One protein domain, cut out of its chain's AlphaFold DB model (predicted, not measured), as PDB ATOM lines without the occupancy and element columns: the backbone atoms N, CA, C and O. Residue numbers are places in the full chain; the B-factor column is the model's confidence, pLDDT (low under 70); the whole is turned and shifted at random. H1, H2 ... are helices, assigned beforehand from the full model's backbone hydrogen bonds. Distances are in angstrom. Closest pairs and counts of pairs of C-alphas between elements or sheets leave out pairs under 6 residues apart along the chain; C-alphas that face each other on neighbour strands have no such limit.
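What this domain is: This is residues 152 to 350 of the 355 residues of an uncharacterized protein of uncultured Clostridium sp (UniProt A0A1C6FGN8). Two lobes sit end to end, and the long helix H5 runs from one to the other through the middle of the domain. In the first lobe H3 packs on H5, with H1 and H4 at the far end; in the second H7 packs on the long H9, with H8 beside the end of H5 and little H6 near H9. The printed part has 199 residues, with nine named helices, H1 to H9 in order, and no named strand; the class is all helix, 103 residues being in named helices. The whole is compact, with a radius of gyration of the C-alphas of 19.0 A, yet elongated, spanning 55 by 32 by 31 A.

Where its parts are: H5, residues 234 to 255, is 31.3 A long, from C-alpha 234 at (163.639, 148.808, 189.285) to C-alpha 255 at (142.144, 136.679, 170.039). H9, residues 328 to 348, is 29.9 A long and ends at C-alpha 348 (150.632, 132.901, 176.071). H3, residues 187 to 199, measures 18.1 A, and H7, residues 283 to 295, 18.0 A. H1, residues 152 to 161, measures 14.7 A and begins at C-alpha 152 (163.300, 132.465, 156.624). The shorter helices are H2, residues 179 to 182, H4, 210 to 216, H6, 275 to 279, and H8, 304 to 311.

How they stand to each other: H5 is the hub, touching four helices. It touches H3 at a shallow tilt of 27 degrees, opposite ways, the closest C-alphas being those of Val 187 and Glu 247, 5.3 A apart. With residues 243 to 246 alone it only just touches H2, with 3 pairs of C-alphas within 8 A, the closest those of Leu 182 and Ile 243 at 7.3 A. With residues 249 to 253 alone it touches H7, the closest C-alphas being those of Ser 252 and Trp 284 at 5.0 A; the steep tilt of 67 degrees is only just short of about perpendicular. H5 only just touches H8 with the same residues alone, with 3 pairs within 8 A, the closest C-alphas being those of Lys 250 and Glu 305 at 7.0 A. H7 touches H9 at a shallow tilt of 30 degrees, opposite ways, with the C-alphas of Ile 290 and Leu 334 closest at 5.9 A. H6 is close to H9 but not clearly touching, the closest C-alphas being those of Ile 278 and Leu 337 at 7.6 A. H1 touches H4 at a steep tilt of 56 degrees, the C-alphas of Ala 155 and Asn 210 being closest at 4.7 A. H1 and H9 are apart. In H4, H5, H6, H8 and H9 every O i to N i+4 pair is within hydrogen-bond range, against 5 of 6 in H1 and 7 of 9 in both H3 and H7; H2 is too short for such a pair.

The domain as a whole: The C-alphas farthest apart, those of Glu 219 and Ser 270, are 55.8 A apart. The printed part has no cut. The links H1 to H2, H4 to H5, H5 to H6 and H8 to H9 are long. The mean pLDDT of the printed part is 93.1, and residue 152 alone is under 70.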
ATOM      1  N   ASP A 152     162.469 131.305 157.003       54.72
ATOM      2  CA  ASP A 152     163.300 132.465 156.624       54.72
ATOM      3  C   ASP A 152     162.477 133.663 156.123       54.72
ATOM      4  O   ASP A 152     162.943 134.808 156.137       54.72
ATOM      5  N   ASN A 153     161.231 133.422 155.707       70.50
ATOM      6  CA  ASN A 153     160.365 134.456 155.145       70.50
ATOM      7  C   ASN A 153     159.743 135.341 156.243       70.50
ATOM      8  O   ASN A 153     159.606 136.551 156.065       70.50
ATOM      9  N   GLU A 154     159.424 134.767 157.405       84.31
ATOM     10  CA  GLU A 154     158.780 135.498 158.504       84.31
ATOM     11  C   GLU A 154     159.724 136.495 159.186       84.31
ATOM     12  O   GLU A 154     159.387 137.674 159.294       84.31
ATOM     13  N   ALA A 155     160.933 136.079 159.582       89.50
ATOM     14  CA  ALA A 155     161.916 136.993 160.172       89.50
ATOM     15  C   ALA A 155     162.255 138.164 159.232       89.50
ATOM     16  O   ALA A 155     162.281 139.321 159.658       89.50
ATOM     17  N   SER A 156     162.449 137.875 157.940       93.38
ATOM     18  CA  SER A 156     162.766 138.879 156.915       93.38
ATOM     19  C   SER A 156     161.700 139.975 156.819       93.38
ATOM     20  O   SER A 156     162.037 141.150 156.661       93.38
ATOM     21  N   TYR A 157     160.419 139.618 156.967       94.81
ATOM     22  CA  TYR A 157     159.323 140.585 156.990       94.81
ATOM     23  C   TYR A 157     159.453 141.573 158.158       94.81
ATOM     24  O   TYR A 157     159.358 142.784 157.944       94.81
ATOM     25  N   TYR A 158     159.710 141.092 159.377       95.62
ATOM     26  CA  TYR A 158     159.834 141.964 160.550       95.62
ATOM     27  C   TYR A 158     161.109 142.810 160.523       95.62
ATOM     28  O   TYR A 158     161.073 143.981 160.908       95.62
ATOM     29  N   ILE A 159     162.217 142.250 160.028       96.56
ATOM     30  CA  ILE A 159     163.470 142.986 159.825       96.56
ATOM     31  C   ILE A 159     163.230 144.170 158.885       96.56
ATOM     32  O   ILE A 159     163.553 145.300 159.241       96.56
ATOM     33  N   GLU A 160     162.596 143.945 157.730       96.75
ATOM     34  CA  GLU A 160     162.291 145.012 156.771       96.75
ATOM     35  C   GLU A 160     161.286 146.023 157.344       96.75
ATOM     36  O   GLU A 160     161.496 147.234 157.242       96.75
ATOM     37  N   LYS A 161     160.219 145.549 158.006       97.06
ATOM     38  CA  LYS A 161     159.178 146.394 158.621       97.06
ATOM     39  C   LYS A 161     159.747 147.371 159.654       97.06
ATOM     40  O   LYS A 161     159.258 148.496 159.759       97.06
ATOM     41  N   TYR A 162     160.772 146.962 160.406       96.88
ATOM     42  CA  TYR A 162     161.399 147.776 161.453       96.88
ATOM     43  C   TYR A 162     162.850 148.154 161.158       96.88
ATOM     44  O   TYR A 162     163.585 148.488 162.091       96.88
ATOM     45  N   LYS A 163     163.286 148.128 159.898       96.12
ATOM     46  CA  LYS A 163     164.675 148.449 159.534       96.12
ATOM     47  C   LYS A 163     165.095 149.852 159.977       96.12
ATOM     48  O   LYS A 163     166.210 150.038 160.442       96.12
ATOM     49  N   ASP A 164     164.165 150.808 159.914       96.50
ATOM     50  CA  ASP A 164     164.402 152.219 160.242       96.50
ATOM     51  C   ASP A 164     164.188 152.530 161.741       96.50
ATOM     52  O   ASP A 164     164.243 153.690 162.154       96.50
ATOM     53  N   LYS A 165     163.901 151.514 162.569       96.19
ATOM     54  CA  LYS A 165     163.755 151.649 164.024       96.19
ATOM     55  C   LYS A 165     164.852 150.857 164.731       96.19
ATOM     56  O   LYS A 165     164.825 149.626 164.733       96.19
ATOM     57  N   ASP A 166     165.760 151.554 165.408       96.00
ATOM     58  CA  ASP A 166     166.737 150.896 166.288       96.00
ATOM     59  C   ASP A 166     166.058 150.280 167.510       96.00
ATOM     60  O   ASP A 166     166.355 149.147 167.875       96.00
ATOM     61  N   PHE A 167     165.121 151.020 168.106       97.88
ATOM     62  CA  PHE A 167     164.380 150.616 169.295       97.88
ATOM     63  C   PHE A 167     162.889 150.937 169.132       97.88
ATOM     64  O   PHE A 167     162.533 151.985 168.586       97.88
ATOM     65  N   ILE A 168     162.018 150.077 169.660       98.25
ATOM     66  CA  ILE A 168     160.578 150.343 169.777       98.25
ATOM     67  C   ILE A 168     160.309 151.297 170.947       98.25
ATOM     68  O   ILE A 168     159.537 152.244 170.808       98.25
ATOM     69  N   LEU A 169     160.983 151.092 172.087       97.69
ATOM     70  CA  LEU A 169     160.879 151.948 173.276       97.69
ATOM     71  C   LEU A 169     162.275 152.374 173.763       97.69
ATOM     72  O   LEU A 169     162.768 151.839 174.762       97.69
ATOM     73  N   PRO A 170     162.908 153.377 173.117       97.19
ATOM     74  CA  PRO A 170     164.268 153.821 173.435       97.19
ATOM     75  C   PRO A 170     164.499 154.163 174.915       97.19
ATOM     76  O   PRO A 170     165.575 153.919 175.448       97.19
ATOM     77  N   GLN A 171     163.485 154.732 175.570       95.69
ATOM     78  CA  GLN A 171     163.527 155.215 176.953       95.69
ATOM     79  C   GLN A 171     163.200 154.152 178.017       95.69
ATOM     80  O   GLN A 171     163.189 154.473 179.208       95.69
ATOM     81  N   SER A 172     162.898 152.912 177.616       94.69
ATOM     82  CA  SER A 172     162.436 151.842 178.518       94.69
ATOM     83  C   SER A 172     163.442 151.469 179.615       94.69
ATOM     84  O   SER A 172     163.039 150.956 180.656       94.69
ATOM     85  N   ASN A 173     164.726 151.793 179.442       93.25
ATOM     86  CA  ASN A 173     165.778 151.548 180.430       93.25
ATOM     87  C   ASN A 173     166.010 152.697 181.430       93.25
ATOM     88  O   ASN A 173     166.730 152.538 182.412       93.25
ATOM     89  N   THR A 174     165.451 153.885 181.180       93.00
ATOM     90  CA  THR A 174     165.805 155.112 181.921       93.00
ATOM     91  C   THR A 174     164.604 155.897 182.432       93.00
ATOM     92  O   THR A 174     164.748 156.722 183.335       93.00
ATOM     93  N   LYS A 175     163.402 155.648 181.904       94.44
ATOM     94  CA  LYS A 175     162.176 156.359 182.277       94.44
ATOM     95  C   LYS A 175     161.050 155.374 182.569       94.44
ATOM     96  O   LYS A 175     160.790 154.490 181.762       94.44
ATOM     97  N   LYS A 176     160.325 155.575 183.678       91.75
ATOM     98  CA  LYS A 176     159.094 154.816 183.960       91.75
ATOM     99  C   LYS A 176     158.051 155.073 182.865       91.75
ATOM    100  O   LYS A 176     157.721 156.227 182.585       91.75
ATOM    101  N   LEU A 177     157.551 153.996 182.276       92.00
ATOM    102  CA  LEU A 177     156.525 153.988 181.244       92.00
ATOM    103  C   LEU A 177     155.125 154.051 181.859       92.00
ATOM    104  O   LEU A 177     154.875 153.677 183.011       92.00
ATOM    105  N   THR A 178     154.193 154.523 181.050       90.69
ATOM    106  CA  THR A 178     152.775 154.667 181.365       90.69
ATOM    107  C   THR A 178     151.931 153.962 180.306       90.69
ATOM    108  O   THR A 178     152.420 153.650 179.224       90.69
ATOM    109  N   TYR A 179     150.641 153.743 180.578       87.81
ATOM    110  CA  TYR A 179     149.733 153.202 179.559       87.81
ATOM    111  C   TYR A 179     149.670 154.091 178.312       87.81
ATOM    112  O   TYR A 179     149.635 153.567 177.209       87.81
ATOM    113  N   SER A 180     149.752 155.420 178.447       89.50
ATOM    114  CA  SER A 180     149.786 156.307 177.276       89.50
ATOM    115  C   SER A 180     151.007 156.091 176.384       89.50
ATOM    116  O   SER A 180     150.897 156.298 175.182       89.50
ATOM    117  N   ASP A 181     152.140 155.644 176.940       95.50
ATOM    118  CA  ASP A 181     153.326 155.310 176.140       95.50
ATOM    119  C   ASP A 181     153.149 153.993 175.354       95.50
ATOM    120  O   ASP A 181     153.883 153.751 174.401       95.50
ATOM    121  N   LEU A 182     152.201 153.134 175.755       96.75
ATOM    122  CA  LEU A 182     152.039 151.765 175.243       96.75
ATOM    123  C   LEU A 182     150.740 151.536 174.463       96.75
ATOM    124  O   LEU A 182     150.678 150.641 173.626       96.75
ATOM    125  N   ASN A 183     149.693 152.325 174.716       92.88
ATOM    126  CA  ASN A 183     148.352 152.097 174.171       92.88
ATOM    127  C   ASN A 183     148.318 152.128 172.635       92.88
ATOM    128  O   ASN A 183     147.488 151.441 172.039       92.88
ATOM    129  N   SER A 184     149.207 152.891 171.992       96.75
ATOM    130  CA  SER A 184     149.310 152.962 170.529       96.75
ATOM    131  C   SER A 184     150.142 151.843 169.904       96.75
ATOM    132  O   SER A 184     150.135 151.723 168.683       96.75
ATOM    133  N   LEU A 185     150.876 151.064 170.702       98.19
ATOM    134  CA  LEU A 185     151.693 149.968 170.192       98.19
ATOM    135  C   LEU A 185     150.820 148.748 169.884       98.19
ATOM    136  O   LEU A 185     149.845 148.450 170.589       98.19
ATOM    137  N   SER A 186     151.188 148.047 168.817       97.50
ATOM    138  CA  SER A 186     150.641 146.726 168.493       97.50
ATOM    139  C   SER A 186     151.157 145.648 169.458       97.50
ATOM    140  O   SER A 186     152.169 145.846 170.131       97.50
ATOM    141  N   VAL A 187     150.484 144.490 169.516       96.81
ATOM    142  CA  VAL A 187     150.962 143.316 170.281       96.81
ATOM    143  C   VAL A 187     152.384 142.936 169.858       96.81
ATOM    144  O   VAL A 187     153.243 142.719 170.705       96.81
ATOM    145  N   GLU A 188     152.654 142.955 168.554       97.00
ATOM    146  CA  GLU A 188     153.971 142.693 167.968       97.00
ATOM    147  C   GLU A 188     155.035 143.704 168.431       97.00
ATOM    148  O   GLU A 188     156.119 143.314 168.861       97.00
ATOM    149  N   GLU A 189     154.732 145.006 168.403       98.38
ATOM    150  CA  GLU A 189     155.655 146.033 168.901       98.38
ATOM    151  C   GLU A 189     155.910 145.889 170.406       98.38
ATOM    152  O   GLU A 189     157.038 146.086 170.850       98.38
ATOM    153  N   LEU A 190     154.899 145.516 171.196       98.19
ATOM    154  CA  LEU A 190     155.059 145.254 172.630       98.19
ATOM    155  C   LEU A 190     155.924 144.016 172.886       98.19
ATOM    156  O   LEU A 190     156.803 144.070 173.747       98.19
ATOM    157  N   PHE A 191     155.732 142.947 172.111       97.06
ATOM    158  CA  PHE A 191     156.561 141.744 172.161       97.06
ATOM    159  C   PHE A 191     158.028 142.071 171.858       97.06
ATOM    160  O   PHE A 191     158.920 141.723 172.637       97.06
ATOM    161  N   ILE A 192     158.292 142.805 170.769       98.06
ATOM    162  CA  ILE A 192     159.650 143.242 170.418       98.06
ATOM    163  C   ILE A 192     160.214 144.135 171.527       98.06
ATOM    164  O   ILE A 192     161.325 143.890 171.986       98.06
ATOM    165  N   ALA A 193     159.457 145.123 172.013       98.19
ATOM    166  CA  ALA A 193     159.921 146.050 173.042       98.19
ATOM    167  C   ALA A 193     160.233 145.363 174.381       98.19
ATOM    168  O   ALA A 193     161.191 145.741 175.051       98.19
ATOM    169  N   ARG A 194     159.459 144.344 174.779       96.81
ATOM    170  CA  ARG A 194     159.736 143.536 175.976       96.81
ATOM    171  C   ARG A 194     161.058 142.787 175.835       96.81
ATOM    172  O   ARG A 194     161.877 142.826 176.748       96.81
ATOM    173  N   ASN A 195     161.273 142.132 174.694       96.81
ATOM    174  CA  ASN A 195     162.492 141.365 174.435       96.81
ATOM    175  C   ASN A 195     163.721 142.261 174.204       96.81
ATOM    176  O   ASN A 195     164.825 141.921 174.627       96.81
ATOM    177  N   GLU A 196     163.525 143.449 173.632       97.69
ATOM    178  CA  GLU A 196     164.550 144.476 173.434       97.69
ATOM    179  C   GLU A 196     165.250 144.841 174.749       97.69
ATOM    180  O   GLU A 196     166.466 145.021 174.769       97.69
ATOM    181  N   MET A 197     164.512 144.901 175.863       96.06
ATOM    182  CA  MET A 197     165.085 145.206 177.181       96.06
ATOM    183  C   MET A 197     166.173 144.206 177.589       96.06
ATOM    184  O   MET A 197     167.187 144.603 178.155       96.06
ATOM    185  N   PHE A 198     166.001 142.927 177.252       96.06
ATOM    186  CA  PHE A 198     166.997 141.885 177.507       96.06
ATOM    187  C   PHE A 198     168.088 141.875 176.429       96.06
ATOM    188  O   PHE A 198     169.272 141.729 176.744       96.06
ATOM    189  N   ALA A 199     167.715 142.101 175.165       97.12
ATOM    190  CA  ALA A 199     168.648 142.188 174.043       97.12
ATOM    191  C   ALA A 199     169.703 143.290 174.247       97.12
ATOM    192  O   ALA A 199     170.869 143.093 173.913       97.12
ATOM    193  N   ARG A 200     169.341 144.422 174.870       96.94
ATOM    194  CA  ARG A 200     170.271 145.518 175.225       96.94
ATOM    195  C   ARG A 200     171.469 145.069 176.068       96.94
ATOM    196  O   ARG A 200     172.493 145.749 176.069       96.94
ATOM    197  N   TYR A 201     171.343 143.949 176.777       96.81
ATOM    198  CA  TYR A 201     172.390 143.368 177.620       96.81
ATOM    199  C   TYR A 201     173.010 142.093 177.031       96.81
ATOM    200  O   TYR A 201     173.848 141.455 177.673       96.81
ATOM    201  N   GLY A 202     172.638 141.753 175.794       96.44
ATOM    202  CA  GLY A 202     173.146 140.598 175.066       96.44
ATOM    203  C   GLY A 202     172.475 139.286 175.456       96.44
ATOM    204  O   GLY A 202     173.140 138.253 175.470       96.44
ATOM    205  N   TYR A 203     171.181 139.304 175.790       96.25
ATOM    206  CA  TYR A 203     170.409 138.068 175.951       96.25
ATOM    207  C   TYR A 203     170.541 137.169 174.726       96.25
ATOM    208  O   TYR A 203     170.357 137.636 173.610       96.25
ATOM    209  N   VAL A 204     170.861 135.898 174.954       95.19
ATOM    210  CA  VAL A 204     170.984 134.896 173.895       95.19
ATOM    211  C   VAL A 204     169.601 134.302 173.648       95.19
ATOM    212  O   VAL A 204     169.061 133.608 174.509       95.19
ATOM    213  N   PHE A 205     169.017 134.625 172.497       93.50
ATOM    214  CA  PHE A 205     167.765 134.035 172.024       93.50
ATOM    215  C   PHE A 205     168.027 132.670 171.378       93.50
ATOM    216  O   PHE A 205     169.161 132.380 171.009       93.50
ATOM    217  N   ASP A 206     166.990 131.844 171.234       91.56
ATOM    218  CA  ASP A 206     167.115 130.558 170.544       91.56
ATOM    219  C   ASP A 206     167.521 130.795 169.079       91.56
ATOM    220  O   ASP A 206     166.806 131.500 168.365       91.56
ATOM    221  N   ASP A 207     168.648 130.222 168.642       87.44
ATOM    222  CA  ASP A 207     169.300 130.526 167.351       87.44
ATOM    223  C   ASP A 207     168.357 130.396 166.137       87.44
ATOM    224  O   ASP A 207     168.427 131.181 165.191       87.44
ATOM    225  N   ASP A 208     167.423 129.442 166.174       86.94
ATOM    226  CA  ASP A 208     166.470 129.195 165.084       86.94
ATOM    227  C   ASP A 208     165.223 130.105 165.130       86.94
ATOM    228  O   ASP A 208     164.361 130.020 164.249       86.94
ATOM    229  N   SER A 209     165.097 130.972 166.141       92.69
ATOM    230  CA  SER A 209     163.932 131.846 166.321       92.69
ATOM    231  C   SER A 209     163.948 133.058 165.384       92.69
ATOM    232  O   SER A 209     164.988 133.661 165.098       92.69
ATOM    233  N   ASN A 210     162.763 133.481 164.944       94.50
ATOM    234  CA  ASN A 210     162.581 134.730 164.206       94.50
ATOM    235  C   ASN A 210     163.063 135.932 165.030       94.50
ATOM    236  O   ASN A 210     163.583 136.901 164.474       94.50
ATOM    237  N   LEU A 211     162.919 135.865 166.355       94.50
ATOM    238  CA  LEU A 211     163.386 136.896 167.273       94.50
ATOM    239  C   LEU A 211     164.921 137.000 167.341       94.50
ATOM    240  O   LEU A 211     165.439 138.119 167.363       94.50
ATOM    241  N   ALA A 212     165.647 135.875 167.332       95.50
ATOM    242  CA  ALA A 212     167.110 135.871 167.256       95.50
ATOM    243  C   ALA A 212     167.583 136.547 165.966       95.50
ATOM    244  O   ALA A 212     168.286 137.557 166.030       95.50
ATOM    245  N   LYS A 213     167.082 136.087 164.811       96.00
ATOM    246  CA  LYS A 213     167.373 136.679 163.491       96.00
ATOM    247  C   LYS A 213     167.060 138.180 163.455       96.00
ATOM    248  O   LYS A 213     167.821 138.974 162.901       96.00
ATOM    249  N   PHE A 214     165.941 138.587 164.062       97.12
ATOM    250  CA  PHE A 214     165.551 139.992 164.162       97.12
ATOM    251  C   PHE A 214     166.580 140.826 164.931       97.12
ATOM    252  O   PHE A 214     167.013 141.860 164.420       97.12
ATOM    253  N   PHE A 215     166.991 140.410 166.134       97.31
ATOM    254  CA  PHE A 215     167.960 141.180 166.919       97.31
ATOM    255  C   PHE A 215     169.376 141.106 166.346       97.31
ATOM    256  O   PHE A 215     170.067 142.116 166.363       97.31
ATOM    257  N   GLU A 216     169.788 139.988 165.748       96.69
ATOM    258  CA  GLU A 216     171.071 139.873 165.036       96.69
ATOM    259  C   GLU A 216     171.197 140.841 163.855       96.69
ATOM    260  O   GLU A 216     172.301 141.260 163.512       96.69
ATOM    261  N   SER A 217     170.073 141.256 163.262       96.38
ATOM    262  CA  SER A 217     170.063 142.297 162.229       96.38
ATOM    263  C   SER A 217     170.324 143.714 162.767       96.38
ATOM    264  O   SER A 217     170.570 144.631 161.981       96.38
ATOM    265  N   LYS A 218     170.256 143.931 164.091       97.75
ATOM    266  CA  LYS A 218     170.435 145.246 164.720       97.75
ATOM    267  C   LYS A 218     171.905 145.497 165.036       97.75
ATOM    268  O   LYS A 218     172.508 144.768 165.813       97.75
ATOM    269  N   GLU A 219     172.456 146.602 164.530       97.50
ATOM    270  CA  GLU A 219     173.874 146.960 164.728       97.50
ATOM    271  C   GLU A 219     174.285 147.079 166.206       97.50
ATOM    272  O   GLU A 219     175.444 146.855 166.554       97.50
ATOM    273  N   TRP A 220     173.350 147.453 167.085       97.56
ATOM    274  CA  TRP A 220     173.607 147.636 168.514       97.56
ATOM    275  C   TRP A 220     173.553 146.336 169.325       97.56
ATOM    276  O   TRP A 220     173.995 146.330 170.476       97.56
ATOM    277  N   TYR A 221     172.990 145.259 168.777       98.06
ATOM    278  CA  TYR A 221     172.839 143.998 169.489       98.06
ATOM    279  C   TYR A 221     174.095 143.142 169.333       98.06
ATOM    280  O   TYR A 221     174.646 142.967 168.248       98.06
ATOM    281  N   SER A 222     174.548 142.582 170.448       97.06
ATOM    282  CA  SER A 222     175.635 141.614 170.475       97.06
ATOM    283  C   SER A 222     175.368 140.631 171.602       97.06
ATOM    284  O   SER A 222     175.160 141.042 172.746       97.06
ATOM    285  N   SER A 223     175.336 139.340 171.276       96.38
ATOM    286  CA  SER A 223     175.059 138.288 172.247       96.38
ATOM    287  C   SER A 223     176.161 138.201 173.307       96.38
ATOM    288  O   SER A 223     177.356 138.345 173.041       96.38
ATOM    289  N   ASN A 224     175.752 137.962 174.549       96.44
ATOM    290  CA  ASN A 224     176.622 137.843 175.707       96.44
ATOM    291  C   ASN A 224     176.223 136.603 176.506       96.44
ATOM    292  O   ASN A 224     175.331 136.646 177.352       96.44
ATOM    293  N   SER A 225     176.946 135.505 176.300       94.69
ATOM    294  CA  SER A 225     176.697 134.228 176.982       94.69
ATOM    295  C   SER A 225     176.863 134.270 178.508       94.69
ATOM    296  O   SER A 225     176.478 133.320 179.183       94.69
ATOM    297  N   ASN A 226     177.423 135.350 179.069       95.75
ATOM    298  CA  ASN A 226     177.533 135.544 180.517       95.75
ATOM    299  C   ASN A 226     176.362 136.336 181.120       95.75
ATOM    300  O   ASN A 226     176.322 136.508 182.340       95.75
ATOM    301  N   TYR A 227     175.452 136.877 180.307       93.62
ATOM    302  CA  TYR A 227     174.294 137.606 180.813       93.62
ATOM    303  C   TYR A 227     173.263 136.632 181.398       93.62
ATOM    304  O   TYR A 227     172.862 135.671 180.748       93.62
ATOM    305  N   SER A 228     172.831 136.880 182.635       87.12
ATOM    306  CA  SER A 228     171.909 136.008 183.373       87.12
ATOM    307  C   SER A 228     170.441 136.165 182.971       87.12
ATOM    308  O   SER A 228     169.613 135.371 183.411       87.12
ATOM    309  N   GLY A 229     170.106 137.177 182.163       87.81
ATOM    310  CA  GLY A 229     168.720 137.547 181.865       87.81
ATOM    311  C   GLY A 229     168.107 138.535 182.864       87.81
ATOM    312  O   GLY A 229     166.933 138.871 182.727       87.81
ATOM    313  N   ASP A 230     168.876 139.017 183.843       91.19
ATOM    314  CA  ASP A 230     168.381 139.933 184.873       91.19
ATOM    315  C   ASP A 230     168.338 141.387 184.390       91.19
ATOM    316  O   ASP A 230     169.334 141.932 183.919       91.19
ATOM    317  N   LEU A 231     167.208 142.064 184.604       90.56
ATOM    318  CA  LEU A 231     167.115 143.510 184.404       90.56
ATOM    319  C   LEU A 231     167.918 144.250 185.485       90.56
ATOM    320  O   LEU A 231     167.995 143.821 186.636       90.56
ATOM    321  N   HIS A 232     168.527 145.380 185.126       89.94
ATOM    322  CA  HIS A 232     169.527 146.035 185.976       89.94
ATOM    323  C   HIS A 232     168.968 147.151 186.869       89.94
ATOM    324  O   HIS A 232     169.708 147.738 187.667       89.94
ATOM    325  N   SER A 233     167.675 147.463 186.758       91.50
ATOM    326  CA  SER A 233     167.039 148.514 187.548       91.50
ATOM    327  C   SER A 233     165.564 148.242 187.844       91.50
ATOM    328  O   SER A 233     164.853 147.610 187.068       91.50
ATOM    329  N   GLU A 234     165.070 148.823 188.942       88.62
ATOM    330  CA  GLU A 234     163.639 148.808 189.285       88.62
ATOM    331  C   GLU A 234     162.783 149.451 188.179       88.62
ATOM    332  O   GLU A 234     161.664 149.020 187.926       88.62
ATOM    333  N   ILE A 235     163.312 150.471 187.486       90.31
ATOM    334  CA  ILE A 235     162.626 151.112 186.355       90.31
ATOM    335  C   ILE A 235     162.408 150.103 185.229       90.31
ATOM    336  O   ILE A 235     161.310 150.031 184.684       90.31
ATOM    337  N   GLU A 236     163.431 149.326 184.894       94.31
ATOM    338  CA  GLU A 236     163.337 148.307 183.854       94.31
ATOM    339  C   GLU A 236     162.405 147.176 184.253       94.31
ATOM    340  O   GLU A 236     161.567 146.765 183.455       94.31
ATOM    341  N   GLU A 237     162.490 146.707 185.494       89.44
ATOM    342  CA  GLU A 237     161.558 145.705 185.999       89.44
ATOM    343  C   GLU A 237     160.104 146.187 185.933       89.44
ATOM    344  O   GLU A 237     159.242 145.469 185.427       89.44
ATOM    345  N   ASP A 238     159.820 147.402 186.413       88.12
ATOM    346  CA  ASP A 238     158.482 148.002 186.361       88.12
ATOM    347  C   ASP A 238     157.984 148.141 184.917       88.12
ATOM    348  O   ASP A 238     156.821 147.850 184.616       88.12
ATOM    349  N   ASN A 239     158.862 148.575 184.015       95.69
ATOM    350  CA  ASN A 239     158.542 148.769 182.608       95.69
ATOM    351  C   ASN A 239     158.276 147.446 181.896       95.69
ATOM    352  O   ASN A 239     157.263 147.325 181.213       95.69
ATOM    353  N   CYS A 240     159.125 146.439 182.101       93.25
ATOM    354  CA  CYS A 240     158.950 145.109 181.531       93.25
ATOM    355  C   CYS A 240     157.636 144.474 182.011       93.25
ATOM    356  O   CYS A 240     156.860 143.957 181.204       93.25
ATOM    357  N   LYS A 241     157.312 144.602 183.307       89.88
ATOM    358  CA  LYS A 241     156.036 144.134 183.880       89.88
ATOM    359  C   LYS A 241     154.832 144.876 183.283       89.88
ATOM    360  O   LYS A 241     153.809 144.249 182.995       89.88
ATOM    361  N   LEU A 242     154.937 146.189 183.054       91.62
ATOM    362  CA  LEU A 242     153.880 146.966 182.403       91.62
ATOM    363  C   LEU A 242     153.685 146.552 180.936       91.62
ATOM    364  O   LEU A 242     152.547 146.304 180.544       91.62
ATOM    365  N   ILE A 243     154.764 146.432 180.156       95.69
ATOM    366  CA  ILE A 243     154.712 145.995 178.752       95.69
ATOM    367  C   ILE A 243     154.069 144.610 178.665       95.69
ATOM    368  O   ILE A 243     153.074 144.463 177.965       95.69
ATOM    369  N   ARG A 244     154.539 143.643 179.469       95.00
ATOM    370  CA  ARG A 244     153.969 142.288 179.577       95.00
ATOM    371  C   ARG A 244     152.464 142.310 179.861       95.00
ATOM    372  O   ARG A 244     151.705 141.541 179.277       95.00
ATOM    373  N   THR A 245     152.020 143.191 180.759       90.38
ATOM    374  CA  THR A 245     150.598 143.322 181.113       90.38
ATOM    375  C   THR A 245     149.774 143.856 179.940       90.38
ATOM    376  O   THR A 245     148.702 143.322 179.656       90.38
ATOM    377  N   VAL A 246     150.252 144.902 179.257       95.19
ATOM    378  CA  VAL A 246     149.549 145.498 178.108       95.19
ATOM    379  C   VAL A 246     149.527 144.536 176.922       95.19
ATOM    380  O   VAL A 246     148.480 144.361 176.309       95.19
ATOM    381  N   GLU A 247     150.645 143.869 176.648       96.88
ATOM    382  CA  GLU A 247     150.787 142.854 175.602       96.88
ATOM    383  C   GLU A 247     149.778 141.723 175.790       96.88
ATOM    384  O   GLU A 247     148.975 141.468 174.898       96.88
ATOM    385  N   PHE A 248     149.740 141.109 176.978       96.50
ATOM    386  CA  PHE A 248     148.791 140.035 177.267       96.50
ATOM    387  C   PHE A 248     147.336 140.508 177.210       96.50
ATOM    388  O   PHE A 248     146.465 139.767 176.753       96.50
ATOM    389  N   THR A 249     147.065 141.739 177.654       95.94
ATOM    390  CA  THR A 249     145.720 142.330 177.599       95.94
ATOM    391  C   THR A 249     145.245 142.474 176.159       95.94
ATOM    392  O   THR A 249     144.160 141.998 175.835       95.94
ATOM    393  N   LYS A 250     146.075 143.066 175.294       97.25
ATOM    394  CA  LYS A 250     145.777 143.245 173.869       97.25
ATOM    395  C   LYS A 250     145.664 141.915 173.139       97.25
ATOM    396  O   LYS A 250     144.655 141.673 172.498       97.25
ATOM    397  N   LEU A 251     146.633 141.017 173.325       96.62
ATOM    398  CA  LEU A 251     146.605 139.679 172.731       96.62
ATOM    399  C   LEU A 251     145.316 138.931 173.098       96.62
ATOM    400  O   LEU A 251     144.669 138.342 172.235       96.62
ATOM    401  N   SER A 252     144.927 138.975 174.374       97.19
ATOM    402  CA  SER A 252     143.709 138.314 174.845       97.19
ATOM    403  C   SER A 252     142.452 138.954 174.270       97.19
ATOM    404  O   SER A 252     141.567 138.224 173.836       97.19
ATOM    405  N   HIS A 253     142.378 140.286 174.252       97.38
ATOM    406  CA  HIS A 253     141.272 141.029 173.650       97.38
ATOM    407  C   HIS A 253     141.116 140.700 172.158       97.38
ATOM    408  O   HIS A 253     140.018 140.387 171.718       97.38
ATOM    409  N   ASP A 254     142.214 140.710 171.401       96.31
ATOM    410  CA  ASP A 254     142.189 140.537 169.946       96.31
ATOM    411  C   ASP A 254     141.886 139.087 169.527       96.31
ATOM    412  O   ASP A 254     141.332 138.851 168.454       96.31
ATOM    413  N   SER A 255     142.245 138.110 170.368       95.62
ATOM    414  CA  SER A 255     142.144 136.679 170.039       95.62
ATOM    415  C   SER A 255     140.898 135.991 170.607       95.62
ATOM    416  O   SER A 255     140.554 134.891 170.172       95.62
ATOM    417  N   CYS A 256     140.241 136.577 171.611       96.69
ATOM    418  CA  CYS A 256     139.073 135.982 172.266       96.69
ATOM    419  C   CYS A 256     137.763 136.550 171.697       96.69
ATOM    420  O   CYS A 256     137.723 137.696 171.259       96.69
ATOM    421  N   PRO A 257     136.661 135.778 171.731       95.88
ATOM    422  CA  PRO A 257     135.360 136.291 171.325       95.88
ATOM    423  C   PRO A 257     134.858 137.387 172.271       95.88
ATOM    424  O   PRO A 257     135.158 137.391 173.471       95.88
ATOM    425  N   ASP A 258     134.010 138.266 171.734       93.69
ATOM    426  CA  ASP A 258     133.322 139.291 172.512       93.69
ATOM    427  C   ASP A 258     132.476 138.684 173.641       93.69
ATOM    428  O   ASP A 258     131.765 137.687 173.476       93.69
ATOM    429  N   ILE A 259     132.496 139.342 174.800       95.62
ATOM    430  CA  ILE A 259     131.694 138.944 175.960       95.62
ATOM    431  C   ILE A 259     130.309 139.584 175.844       95.62
ATOM    432  O   ILE A 259     130.138 140.780 176.086       95.62
ATOM    433  N   THR A 260     129.308 138.769 175.519       92.75
ATOM    434  CA  THR A 260     127.909 139.209 175.359       92.75
ATOM    435  C   THR A 260     127.166 139.395 176.683       92.75
ATOM    436  O   THR A 260     126.178 140.123 176.733       92.75
ATOM    437  N   SER A 261     127.634 138.754 177.756       94.50
ATOM    438  CA  SER A 261     127.074 138.905 179.102       94.50
ATOM    439  C   SER A 261     127.409 140.276 179.701       94.50
ATOM    440  O   SER A 261     128.464 140.857 179.427       94.50
ATOM    441  N   ASP A 262     126.535 140.779 180.575       94.75
ATOM    442  CA  ASP A 262     126.782 142.011 181.336       94.75
ATOM    443  C   ASP A 262     127.929 141.863 182.337       94.75
ATOM    444  O   ASP A 262     128.667 142.825 182.550       94.75
ATOM    445  N   TYR A 263     128.083 140.666 182.907       97.38
ATOM    446  CA  TYR A 263     129.120 140.309 183.873       97.38
ATOM    447  C   TYR A 263     129.753 138.965 183.501       97.38
ATOM    448  O   TYR A 263     129.053 138.055 183.041       97.38
ATOM    449  N   VAL A 264     131.052 138.806 183.760       97.56
ATOM    450  CA  VAL A 264     131.739 137.506 183.677       97.56
ATOM    451  C   VAL A 264     131.400 136.658 184.901       97.56
ATOM    452  O   VAL A 264     131.051 135.486 184.755       97.56
ATOM    453  N   PHE A 265     131.438 137.262 186.095       97.12
ATOM    454  CA  PHE A 265     131.059 136.621 187.355       97.12
ATOM    455  C   PHE A 265     130.128 137.533 188.168       97.12
ATOM    456  O   PHE A 265     130.595 138.284 189.030       97.12
ATOM    457  N   PRO A 266     128.798 137.440 187.966       96.31
ATOM    458  CA  PRO A 266     127.826 138.347 188.579       96.31
ATOM    459  C   PRO A 266     127.926 138.462 190.107       96.31
ATOM    460  O   PRO A 266     127.731 139.551 190.641       96.31
ATOM    461  N   ASN A 267     128.273 137.360 190.784       95.88
ATOM    462  CA  ASN A 267     128.311 137.244 192.246       95.88
ATOM    463  C   ASN A 267     129.732 137.337 192.836       95.88
ATOM    464  O   ASN A 267     129.920 137.034 194.013       95.88
ATOM    465  N   SER A 268     130.737 137.742 192.049       94.44
ATOM    466  CA  SER A 268     132.142 137.808 192.494       94.44
ATOM    467  C   SER A 268     132.402 138.804 193.634       94.44
ATOM    468  O   SER A 268     133.431 138.702 194.299       94.44
ATOM    469  N   SER A 269     131.465 139.717 193.915       91.25
ATOM    470  CA  SER A 269     131.523 140.640 195.058       91.25
ATOM    471  C   SER A 269     130.990 140.051 196.372       91.25
ATOM    472  O   SER A 269     131.184 140.640 197.434       91.25
ATOM    473  N   SER A 270     130.277 138.919 196.318       93.62
ATOM    474  CA  SER A 270     129.546 138.349 197.462       93.62
ATOM    475  C   SER A 270     129.668 136.831 197.607       93.62
ATOM    476  O   SER A 270     129.089 136.247 198.524       93.62
ATOM    477  N   SER A 271     130.365 136.149 196.703       97.56
ATOM    478  CA  SER A 271     130.584 134.703 196.755       97.56
ATOM    479  C   SER A 271     131.986 134.350 196.269       97.56
ATOM    480  O   SER A 271     132.483 134.951 195.319       97.56
ATOM    481  N   LEU A 272     132.623 133.389 196.942       98.00
ATOM    482  CA  LEU A 272     133.957 132.916 196.577       98.00
ATOM    483  C   LEU A 272     133.913 132.155 195.249       98.00
ATOM    484  O   LEU A 272     133.039 131.313 195.046       98.00
ATOM    485  N   LEU A 273     134.880 132.446 194.388       97.56
ATOM    486  CA  LEU A 273     135.167 131.694 193.177       97.56
ATOM    487  C   LEU A 273     136.037 130.482 193.512       97.56
ATOM    488  O   LEU A 273     136.869 130.503 194.422       97.56
ATOM    489  N   SER A 274     135.862 129.430 192.730       96.38
ATOM    490  CA  SER A 274     136.667 128.217 192.748       96.38
ATOM    491  C   SER A 274     137.473 128.081 191.457       96.38
ATOM    492  O   SER A 274     137.162 128.696 190.435       96.38
ATOM    493  N   SER A 275     138.489 127.216 191.461       93.38
ATOM    494  CA  SER A 275     139.249 126.897 190.245       93.38
ATOM    495  C   SER A 275     138.354 126.368 189.116       93.38
ATOM    496  O   SER A 275     138.626 126.650 187.953       93.38
ATOM    497  N   SER A 276     137.265 125.656 189.438       94.50
ATOM    498  CA  SER A 276     136.293 125.171 188.446       94.50
ATOM    499  C   SER A 276     135.460 126.282 187.808       94.50
ATOM    500  O   SER A 276     135.099 126.173 186.640       94.50
ATOM    501  N   ASP A 277     135.179 127.370 188.532       96.19
ATOM    502  CA  ASP A 277     134.470 128.519 187.950       96.19
ATOM    503  C   ASP A 277     135.337 129.209 186.886       96.19
ATOM    504  O   ASP A 277     134.845 129.704 185.872       96.19
ATOM    505  N   ILE A 278     136.651 129.203 187.112       95.50
ATOM    506  CA  ILE A 278     137.667 129.903 186.323       95.50
ATOM    507  C   ILE A 278     138.154 129.065 185.134       95.50
ATOM    508  O   ILE A 278     138.482 129.620 184.085       95.50
ATOM    509  N   SER A 279     138.189 127.735 185.259       91.75
ATOM    510  CA  SER A 279     138.757 126.848 184.236       91.75
ATOM    511  C   SER A 279     138.017 126.908 182.897       91.75
ATOM    512  O   SER A 279     138.628 126.693 181.859       91.75
ATOM    513  N   SER A 280     136.723 127.238 182.910       91.25
ATOM    514  CA  SER A 280     135.902 127.384 181.697       91.25
ATOM    515  C   SER A 280     136.062 128.729 180.976       91.25
ATOM    516  O   SER A 280     135.510 128.910 179.893       91.25
ATOM    517  N   LYS A 281     136.776 129.688 181.576       97.25
ATOM    518  CA  LYS A 281     136.912 131.054 181.058       97.25
ATOM    519  C   LYS A 281     138.093 131.191 180.121       97.25
ATOM    520  O   LYS A 281     139.149 130.617 180.385       97.25
ATOM    521  N   ASN A 282     137.957 132.007 179.078       97.25
ATOM    522  CA  ASN A 282     139.076 132.387 178.211       97.25
ATOM    523  C   ASN A 282     139.937 133.506 178.840       97.25
ATOM    524  O   ASN A 282     139.591 134.066 179.880       97.25
ATOM    525  N   ASN A 283     141.084 133.828 178.234       97.31
ATOM    526  CA  ASN A 283     142.023 134.814 178.789       97.31
ATOM    527  C   ASN A 283     141.404 136.207 178.948       97.31
ATOM    528  O   ASN A 283     141.642 136.871 179.960       97.31
ATOM    529  N   TRP A 284     140.589 136.628 177.980       98.00
ATOM    530  CA  TRP A 284     139.911 137.915 178.033       98.00
ATOM    531  C   TRP A 284     138.867 137.962 179.148       98.00
ATOM    532  O   TRP A 284     138.846 138.914 179.923       98.00
ATOM    533  N   GLU A 285     138.082 136.899 179.327       98.44
ATOM    534  CA  GLU A 285     137.153 136.780 180.453       98.44
ATOM    535  C   GLU A 285     137.870 136.825 181.810       98.44
ATOM    536  O   GLU A 285     137.357 137.454 182.731       98.44
ATOM    537  N   ILE A 286     139.063 136.228 181.952       97.94
ATOM    538  CA  ILE A 286     139.863 136.337 183.188       97.94
ATOM    539  C   ILE A 286     140.292 137.783 183.446       97.94
ATOM    540  O   ILE A 286     140.170 138.277 184.570       97.94
ATOM    541  N   ILE A 287     140.778 138.479 182.417       96.69
ATOM    542  CA  ILE A 287     141.162 139.889 182.527       96.69
ATOM    543  C   ILE A 287     139.947 140.742 182.904       96.69
ATOM    544  O   ILE A 287     140.038 141.554 183.829       96.69
ATOM    545  N   ILE A 288     138.808 140.548 182.240       97.94
ATOM    546  CA  ILE A 288     137.579 141.274 182.554       97.94
ATOM    547  C   ILE A 288     137.090 140.944 183.960       97.94
ATOM    548  O   ILE A 288     136.778 141.873 184.685       97.94
ATOM    549  N   ALA A 289     137.097 139.686 184.400       97.38
ATOM    550  CA  ALA A 289     136.678 139.298 185.748       97.38
ATOM    551  C   ALA A 289     137.465 140.022 186.853       97.38
ATOM    552  O   ALA A 289     136.876 140.492 187.826       97.38
ATOM    553  N   ILE A 290     138.786 140.154 186.692       94.06
ATOM    554  CA  ILE A 290     139.635 140.921 187.618       94.06
ATOM    555  C   ILE A 290     139.191 142.383 187.641       94.06
ATOM    556  O   ILE A 290     138.978 142.964 188.702       94.06
ATOM    557  N   ASN A 291     139.065 142.982 186.458       93.62
ATOM    558  CA  ASN A 291     138.768 144.402 186.327       93.62
ATOM    559  C   ASN A 291     137.308 144.737 186.658       93.62
ATOM    560  O   ASN A 291     137.031 145.844 187.095       93.62
ATOM    561  N   GLU A 292     136.391 143.781 186.546       95.62
ATOM    562  CA  GLU A 292     134.977 143.913 186.889       95.62
ATOM    563  C   GLU A 292     134.798 144.210 188.380       95.62
ATOM    564  O   GLU A 292     133.997 145.074 188.732       95.62
ATOM    565  N   ILE A 293     135.580 143.564 189.255       93.00
ATOM    566  CA  ILE A 293     135.566 143.850 190.698       93.00
ATOM    567  C   ILE A 293     135.902 145.326 190.942       93.00
ATOM    568  O   ILE A 293     135.176 146.003 191.660       93.00
ATOM    569  N   TYR A 294     136.927 145.864 190.278       88.88
ATOM    570  CA  TYR A 294     137.272 147.286 190.375       88.88
ATOM    571  C   TYR A 294     136.227 148.197 189.706       88.88
ATOM    572  O   TYR A 294     135.873 149.247 190.245       88.88
ATOM    573  N   ALA A 295     135.685 147.789 188.557       93.06
ATOM    574  CA  ALA A 295     134.687 148.540 187.802       93.06
ATOM    575  C   ALA A 295     133.385 148.737 188.594       93.06
ATOM    576  O   ALA A 295     132.749 149.781 188.467       93.06
ATOM    577  N   ARG A 296     133.006 147.786 189.460       93.62
ATOM    578  CA  ARG A 296     131.841 147.913 190.360       93.62
ATOM    579  C   ARG A 296     131.959 149.090 191.334       93.62
ATOM    580  O   ARG A 296     130.939 149.631 191.750       93.62
ATOM    581  N   TYR A 297     133.181 149.515 191.648       90.69
ATOM    582  CA  TYR A 297     133.468 150.715 192.443       90.69
ATOM    583  C   TYR A 297     133.731 151.962 191.578       90.69
ATOM    584  O   TYR A 297     134.072 153.023 192.099       90.69
ATOM    585  N   GLY A 298     133.582 151.851 190.256       88.88
ATOM    586  CA  GLY A 298     133.803 152.940 189.310       88.88
ATOM    587  C   GLY A 298     135.269 153.313 189.114       88.88
ATOM    588  O   GLY A 298     135.567 154.490 188.908       88.88
ATOM    589  N   TYR A 299     136.169 152.328 189.204       86.25
ATOM    590  CA  TYR A 299     137.593 152.485 188.904       86.25
ATOM    591  C   TYR A 299     137.822 153.005 187.484       86.25
ATOM    592  O   TYR A 299     137.229 152.485 186.546       86.25
ATOM    593  N   SER A 300     138.742 153.956 187.308       84.44
ATOM    594  CA  SER A 300     139.089 154.476 185.981       84.44
ATOM    595  C   SER A 300     140.219 153.669 185.336       84.44
ATOM    596  O   SER A 300     141.347 153.635 185.840       84.44
ATOM    597  N   PHE A 301     139.958 153.090 184.162       87.00
ATOM    598  CA  PHE A 301     140.931 152.283 183.419       87.00
ATOM    599  C   PHE A 301     141.812 153.126 182.490       87.00
ATOM    600  O   PHE A 301     141.343 154.041 181.824       87.00
ATOM    601  N   SER A 302     143.112 152.813 182.435       87.56
ATOM    602  CA  SER A 302     144.071 153.494 181.544       87.56
ATOM    603  C   SER A 302     144.430 152.701 180.282       87.56
ATOM    604  O   SER A 302     144.974 153.285 179.347       87.56
ATOM    605  N   SER A 303     144.158 151.392 180.247       89.00
ATOM    606  CA  SER A 303     144.252 150.594 179.014       89.00
ATOM    607  C   SER A 303     143.066 150.929 178.118       89.00
ATOM    608  O   SER A 303     141.935 151.027 178.599       89.00
ATOM    609  N   THR A 304     143.333 151.085 176.823       92.12
ATOM    610  CA  THR A 304     142.301 151.360 175.816       92.12
ATOM    611  C   THR A 304     141.243 150.256 175.789       92.12
ATOM    612  O   THR A 304     140.052 150.548 175.775       92.12
ATOM    613  N   GLU A 305     141.669 148.996 175.834       95.56
ATOM    614  CA  GLU A 305     140.819 147.808 175.729       95.56
ATOM    615  C   GLU A 305     139.850 147.726 176.917       95.56
ATOM    616  O   GLU A 305     138.637 147.612 176.735       95.56
ATOM    617  N   LEU A 306     140.368 147.871 178.143       94.75
ATOM    618  CA  LEU A 306     139.555 147.855 179.363       94.75
ATOM    619  C   LEU A 306     138.611 149.053 179.438       94.75
ATOM    620  O   LEU A 306     137.437 148.891 179.767       94.75
ATOM    621  N   ASN A 307     139.111 150.251 179.125       93.00
ATOM    622  CA  ASN A 307     138.293 151.456 179.137       93.00
ATOM    623  C   ASN A 307     137.118 151.320 178.159       93.00
ATOM    624  O   ASN A 307     135.970 151.499 178.552       93.00
ATOM    625  N   ASN A 308     137.383 150.917 176.915       95.69
ATOM    626  CA  ASN A 308     136.338 150.720 175.911       95.69
ATOM    627  C   ASN A 308     135.335 149.637 176.324       95.69
ATOM    628  O   ASN A 308     134.140 149.790 176.080       95.69
ATOM    629  N   TYR A 309     135.793 148.551 176.952       97.00
ATOM    630  CA  TYR A 309     134.900 147.498 177.424       97.00
ATOM    631  C   TYR A 309     133.920 148.010 178.490       97.00
ATOM    632  O   TYR A 309     132.709 147.836 178.344       97.00
ATOM    633  N   PHE A 310     134.423 148.651 179.551       96.19
ATOM    634  CA  PHE A 310     133.586 149.054 180.686       96.19
ATOM    635  C   PHE A 310     132.737 150.294 180.406       96.19
ATOM    636  O   PHE A 310     131.595 150.324 180.846       96.19
ATOM    637  N   GLU A 311     133.209 151.261 179.612       95.56
ATOM    638  CA  GLU A 311     132.401 152.429 179.207       95.56
ATOM    639  C   GLU A 311     131.134 152.030 178.421       95.56
ATOM    640  O   GLU A 311     130.151 152.766 178.394       95.56
ATOM    641  N   ASN A 312     131.112 150.832 177.823       95.19
ATOM    642  CA  ASN A 312     129.932 150.282 177.155       95.19
ATOM    643  C   ASN A 312     128.982 149.509 178.095       95.19
ATOM    644  O   ASN A 312     127.928 149.046 177.653       95.19
ATOM    645  N   LYS A 313     129.321 149.339 179.379       96.81
ATOM    646  CA  LYS A 313     128.463 148.653 180.355       96.81
ATOM    647  C   LYS A 313     127.527 149.646 181.036       96.81
ATOM    648  O   LYS A 313     127.962 150.575 181.701       96.81
ATOM    649  N   SER A 314     126.223 149.394 180.944       96.69
ATOM    650  CA  SER A 314     125.177 150.260 181.515       96.69
ATOM    651  C   SER A 314     125.258 150.422 183.038       96.69
ATOM    652  O   SER A 314     124.773 151.415 183.579       96.69
ATOM    653  N   TRP A 315     125.846 149.443 183.730       96.44
ATOM    654  CA  TRP A 315     126.031 149.442 185.179       96.44
ATOM    655  C   TRP A 315     127.328 150.127 185.628       96.44
ATOM    656  O   TRP A 315     127.474 150.421 186.814       96.44
ATOM    657  N   TYR A 316     128.274 150.359 184.718       96.50
ATOM    658  CA  TYR A 316     129.554 150.970 185.047       96.50
ATOM    659  C   TYR A 316     129.413 152.490 185.106       96.50
ATOM    660  O   TYR A 316     128.844 153.125 184.219       96.50
ATOM    661  N   ASN A 317     129.945 153.077 186.174       94.06
ATOM    662  CA  ASN A 317     129.965 154.517 186.372       94.06
ATOM    663  C   ASN A 317     131.346 154.939 186.873       94.06
ATOM    664  O   ASN A 317     131.670 154.734 188.043       94.06
ATOM    665  N   ASN A 318     132.157 155.515 185.989       89.44
ATOM    666  CA  ASN A 318     133.511 155.949 186.304       89.44
ATOM    667  C   ASN A 318     133.491 157.111 187.316       89.44
ATOM    668  O   ASN A 318     133.125 158.237 186.981       89.44
ATOM    669  N   THR A 319     133.936 156.863 188.550       82.56
ATOM    670  CA  THR A 319     133.981 157.888 189.609       82.56
ATOM    671  C   THR A 319     135.215 158.788 189.530       82.56
ATOM    672  O   THR A 319     135.335 159.735 190.307       82.56
ATOM    673  N   HIS A 320     136.151 158.479 188.625       74.50
ATOM    674  CA  HIS A 320     137.483 159.091 188.514       74.50
ATOM    675  C   HIS A 320     138.305 158.960 189.810       74.50
ATOM    676  O   HIS A 320     139.316 159.642 189.990       74.50
ATOM    677  N   SER A 321     137.879 158.064 190.705       75.25
ATOM    678  CA  SER A 321     138.577 157.683 191.920       75.25
ATOM    679  C   SER A 321     139.048 156.245 191.799       75.25
ATOM    680  O   SER A 321     138.298 155.349 191.421       75.25
ATOM    681  N   ASN A 322     140.301 156.031 192.183       70.12
ATOM    682  CA  ASN A 322     140.901 154.705 192.279       70.12
ATOM    683  C   ASN A 322     141.134 154.303 193.749       70.12
ATOM    684  O   ASN A 322     141.877 153.361 194.027       70.12
ATOM    685  N   ASP A 323     140.522 155.037 194.686       76.31
ATOM    686  CA  ASP A 323     140.489 154.699 196.107       76.31
ATOM    687  C   ASP A 323     139.364 153.694 196.367       76.31
ATOM    688  O   ASP A 323     138.186 154.050 196.420       76.31
ATOM    689  N   ILE A 324     139.744 152.419 196.443       80.25
ATOM    690  CA  ILE A 324     138.831 151.285 196.584       80.25
ATOM    691  C   ILE A 324     139.258 150.469 197.796       80.25
ATOM    692  O   ILE A 324     140.420 150.075 197.921       80.25
ATOM    693  N   THR A 325     138.288 150.185 198.664       85.38
ATOM    694  CA  THR A 325     138.431 149.239 199.770       85.38
ATOM    695  C   THR A 325     137.593 148.011 199.456       85.38
ATOM    696  O   THR A 325     136.367 148.092 199.433       85.38
ATOM    697  N   LEU A 326     138.269 146.897 199.198       83.88
ATOM    698  CA  LEU A 326     137.639 145.623 198.878       83.88
ATOM    699  C   LEU A 326     137.272 144.864 200.149       83.88
ATOM    700  O   LEU A 326     137.902 145.034 201.197       83.88
ATOM    701  N   ASN A 327     136.248 144.023 200.046       88.88
ATOM    702  CA  ASN A 327     135.914 143.087 201.112       88.88
ATOM    703  C   ASN A 327     136.743 141.790 201.008       88.88
ATOM    704  O   ASN A 327     137.367 141.513 199.983       88.88
ATOM    705  N   ASP A 328     136.719 140.963 202.058       91.31
ATOM    706  CA  ASP A 328     137.515 139.729 202.108       91.31
ATOM    707  C   ASP A 328     137.189 138.749 200.963       91.31
ATOM    708  O   ASP A 328     138.077 138.042 200.489       91.31
ATOM    709  N   ILE A 329     135.938 138.683 200.495       94.38
ATOM    710  CA  ILE A 329     135.539 137.811 199.377       94.38
ATOM    711  C   ILE A 329     136.149 138.318 198.069       94.38
ATOM    712  O   ILE A 329     136.739 137.536 197.326       94.38
ATOM    713  N   GLU A 330     136.048 139.619 197.806       92.75
ATOM    714  CA  GLU A 330     136.637 140.259 196.625       92.75
ATOM    715  C   GLU A 330     138.158 140.098 196.600       92.75
ATOM    716  O   GLU A 330     138.718 139.727 195.570       92.75
ATOM    717  N   ASP A 331     138.820 140.287 197.745       87.19
ATOM    718  CA  ASP A 331     140.264 140.085 197.892       87.19
ATOM    719  C   ASP A 331     140.679 138.634 197.590       87.19
ATOM    720  O   ASP A 331     141.670 138.397 196.895       87.19
ATOM    721  N   ASN A 332     139.928 137.640 198.081       89.25
ATOM    722  CA  ASN A 332     140.213 136.230 197.792       89.25
ATOM    723  C   ASN A 332     139.971 135.884 196.316       89.25
ATOM    724  O   ASN A 332     140.773 135.172 195.708       89.25
ATOM    725  N   ASN A 333     138.906 136.418 195.720       95.81
ATOM    726  CA  ASN A 333     138.591 136.199 194.311       95.81
ATOM    727  C   ASN A 333     139.634 136.834 193.389       95.81
ATOM    728  O   ASN A 333     140.085 136.194 192.440       95.81
ATOM    729  N   LEU A 334     140.067 138.063 193.686       91.44
ATOM    730  CA  LEU A 334     141.132 138.727 192.938       91.44
ATOM    731  C   LEU A 334     142.446 137.966 193.013       91.44
ATOM    732  O   LEU A 334     143.115 137.846 191.990       91.44
ATOM    733  N   LYS A 335     142.802 137.428 194.185       89.12
ATOM    734  CA  LYS A 335     143.994 136.590 194.335       89.12
ATOM    735  C   LYS A 335     143.966 135.415 193.365       89.12
ATOM    736  O   LYS A 335     144.898 135.240 192.585       89.12
ATOM    737  N   LEU A 336     142.877 134.652 193.402       91.19
ATOM    738  CA  LEU A 336     142.708 133.456 192.588       91.19
ATOM    739  C   LEU A 336     142.750 133.789 191.087       91.19
ATOM    740  O   LEU A 336     143.442 133.126 190.315       91.19
ATOM    741  N   LEU A 337     142.056 134.852 190.673       94.44
ATOM    742  CA  LEU A 337     142.052 135.305 189.283       94.44
ATOM    743  C   LEU A 337     143.425 135.833 188.836       94.44
ATOM    744  O   LEU A 337     143.833 135.588 187.701       94.44
ATOM    745  N   ALA A 338     144.145 136.553 189.699       88.50
ATOM    746  CA  ALA A 338     145.464 137.096 189.388       88.50
ATOM    747  C   ALA A 338     146.521 135.994 189.245       88.50
ATOM    748  O   ALA A 338     147.332 136.058 188.320       88.50
ATOM    749  N   GLU A 339     146.489 134.983 190.115       88.44
ATOM    750  CA  GLU A 339     147.340 133.792 190.015       88.44
ATOM    751  C   GLU A 339     147.084 133.046 188.700       88.44
ATOM    752  O   GLU A 339     148.028 132.726 187.971       88.44
ATOM    753  N   GLU A 340     145.814 132.852 188.336       94.00
ATOM    754  CA  GLU A 340     145.469 132.228 187.062       94.00
ATOM    755  C   GLU A 340     145.918 133.078 185.866       94.00
ATOM    756  O   GLU A 340     146.524 132.557 184.927       94.00
ATOM    757  N   ARG A 341     145.684 134.397 185.888       93.56
ATOM    758  CA  ARG A 341     146.135 135.297 184.819       93.56
ATOM    759  C   ARG A 341     147.649 135.223 184.643       93.56
ATOM    760  O   ARG A 341     148.117 135.192 183.509       93.56
ATOM    761  N   GLU A 342     148.415 135.179 185.731       88.00
ATOM    762  CA  GLU A 342     149.876 135.080 185.679       88.00
ATOM    763  C   GLU A 342     150.333 133.760 185.045       88.00
ATOM    764  O   GLU A 342     151.177 133.761 184.142       88.00
ATOM    765  N   ARG A 343     149.708 132.641 185.440       91.38
ATOM    766  CA  ARG A 343     149.952 131.322 184.842       91.38
ATOM    767  C   ARG A 343     149.702 131.339 183.334       91.38
ATOM    768  O   ARG A 343     150.536 130.864 182.564       91.38
ATOM    769  N   ARG A 344     148.578 131.916 182.901       93.38
ATOM    770  CA  ARG A 344     148.217 132.003 181.478       93.38
ATOM    771  C   ARG A 344     149.098 132.970 180.699       93.38
ATOM    772  O   ARG A 344     149.478 132.653 179.580       93.38
ATOM    773  N   THR A 345     149.473 134.097 181.306       91.25
ATOM    774  CA  THR A 345     150.380 135.085 180.703       91.25
ATOM    775  C   THR A 345     151.721 134.448 180.374       91.25
ATOM    776  O   THR A 345     152.240 134.651 179.283       91.25
ATOM    777  N   LYS A 346     152.275 133.639 181.290       87.62
ATOM    778  CA  LYS A 346     153.535 132.929 181.047       87.62
ATOM    779  C   LYS A 346     153.454 132.062 179.790       87.62
ATOM    780  O   LYS A 346     154.341 132.155 178.959       87.62
ATOM    781  N   ASN A 347     152.394 131.275 179.637       89.38
ATOM    782  CA  ASN A 347     152.245 130.389 178.482       89.38
ATOM    783  C   ASN A 347     151.966 131.167 177.191       89.38
ATOM    784  O   ASN A 347     152.582 130.900 176.168       89.38
ATOM    785  N   ALA A 348     151.062 132.148 177.245       89.56
ATOM    786  CA  ALA A 348     150.632 132.901 176.071       89.56
ATOM    787  C   ALA A 348     151.725 133.801 175.489       89.56
ATOM    788  O   ALA A 348     151.662 134.126 174.316       89.56
ATOM    789  N   LEU A 349     152.697 134.218 176.305       89.25
ATOM    790  CA  LEU A 349     153.779 135.118 175.906       89.25
ATOM    791  C   LEU A 349     155.120 134.403 175.666       89.25
ATOM    792  O   LEU A 349     156.141 135.074 175.483       89.25
ATOM    793  N   MET A 350     155.121 133.067 175.706       86.12
ATOM    794  CA  MET A 350     156.230 132.196 175.308       86.12
ATOM    795  C   MET A 350     156.021 131.736 173.859       86.12
ATOM    796  O   MET A 350     155.769 130.564 173.594       86.12
TER     797      MET A 350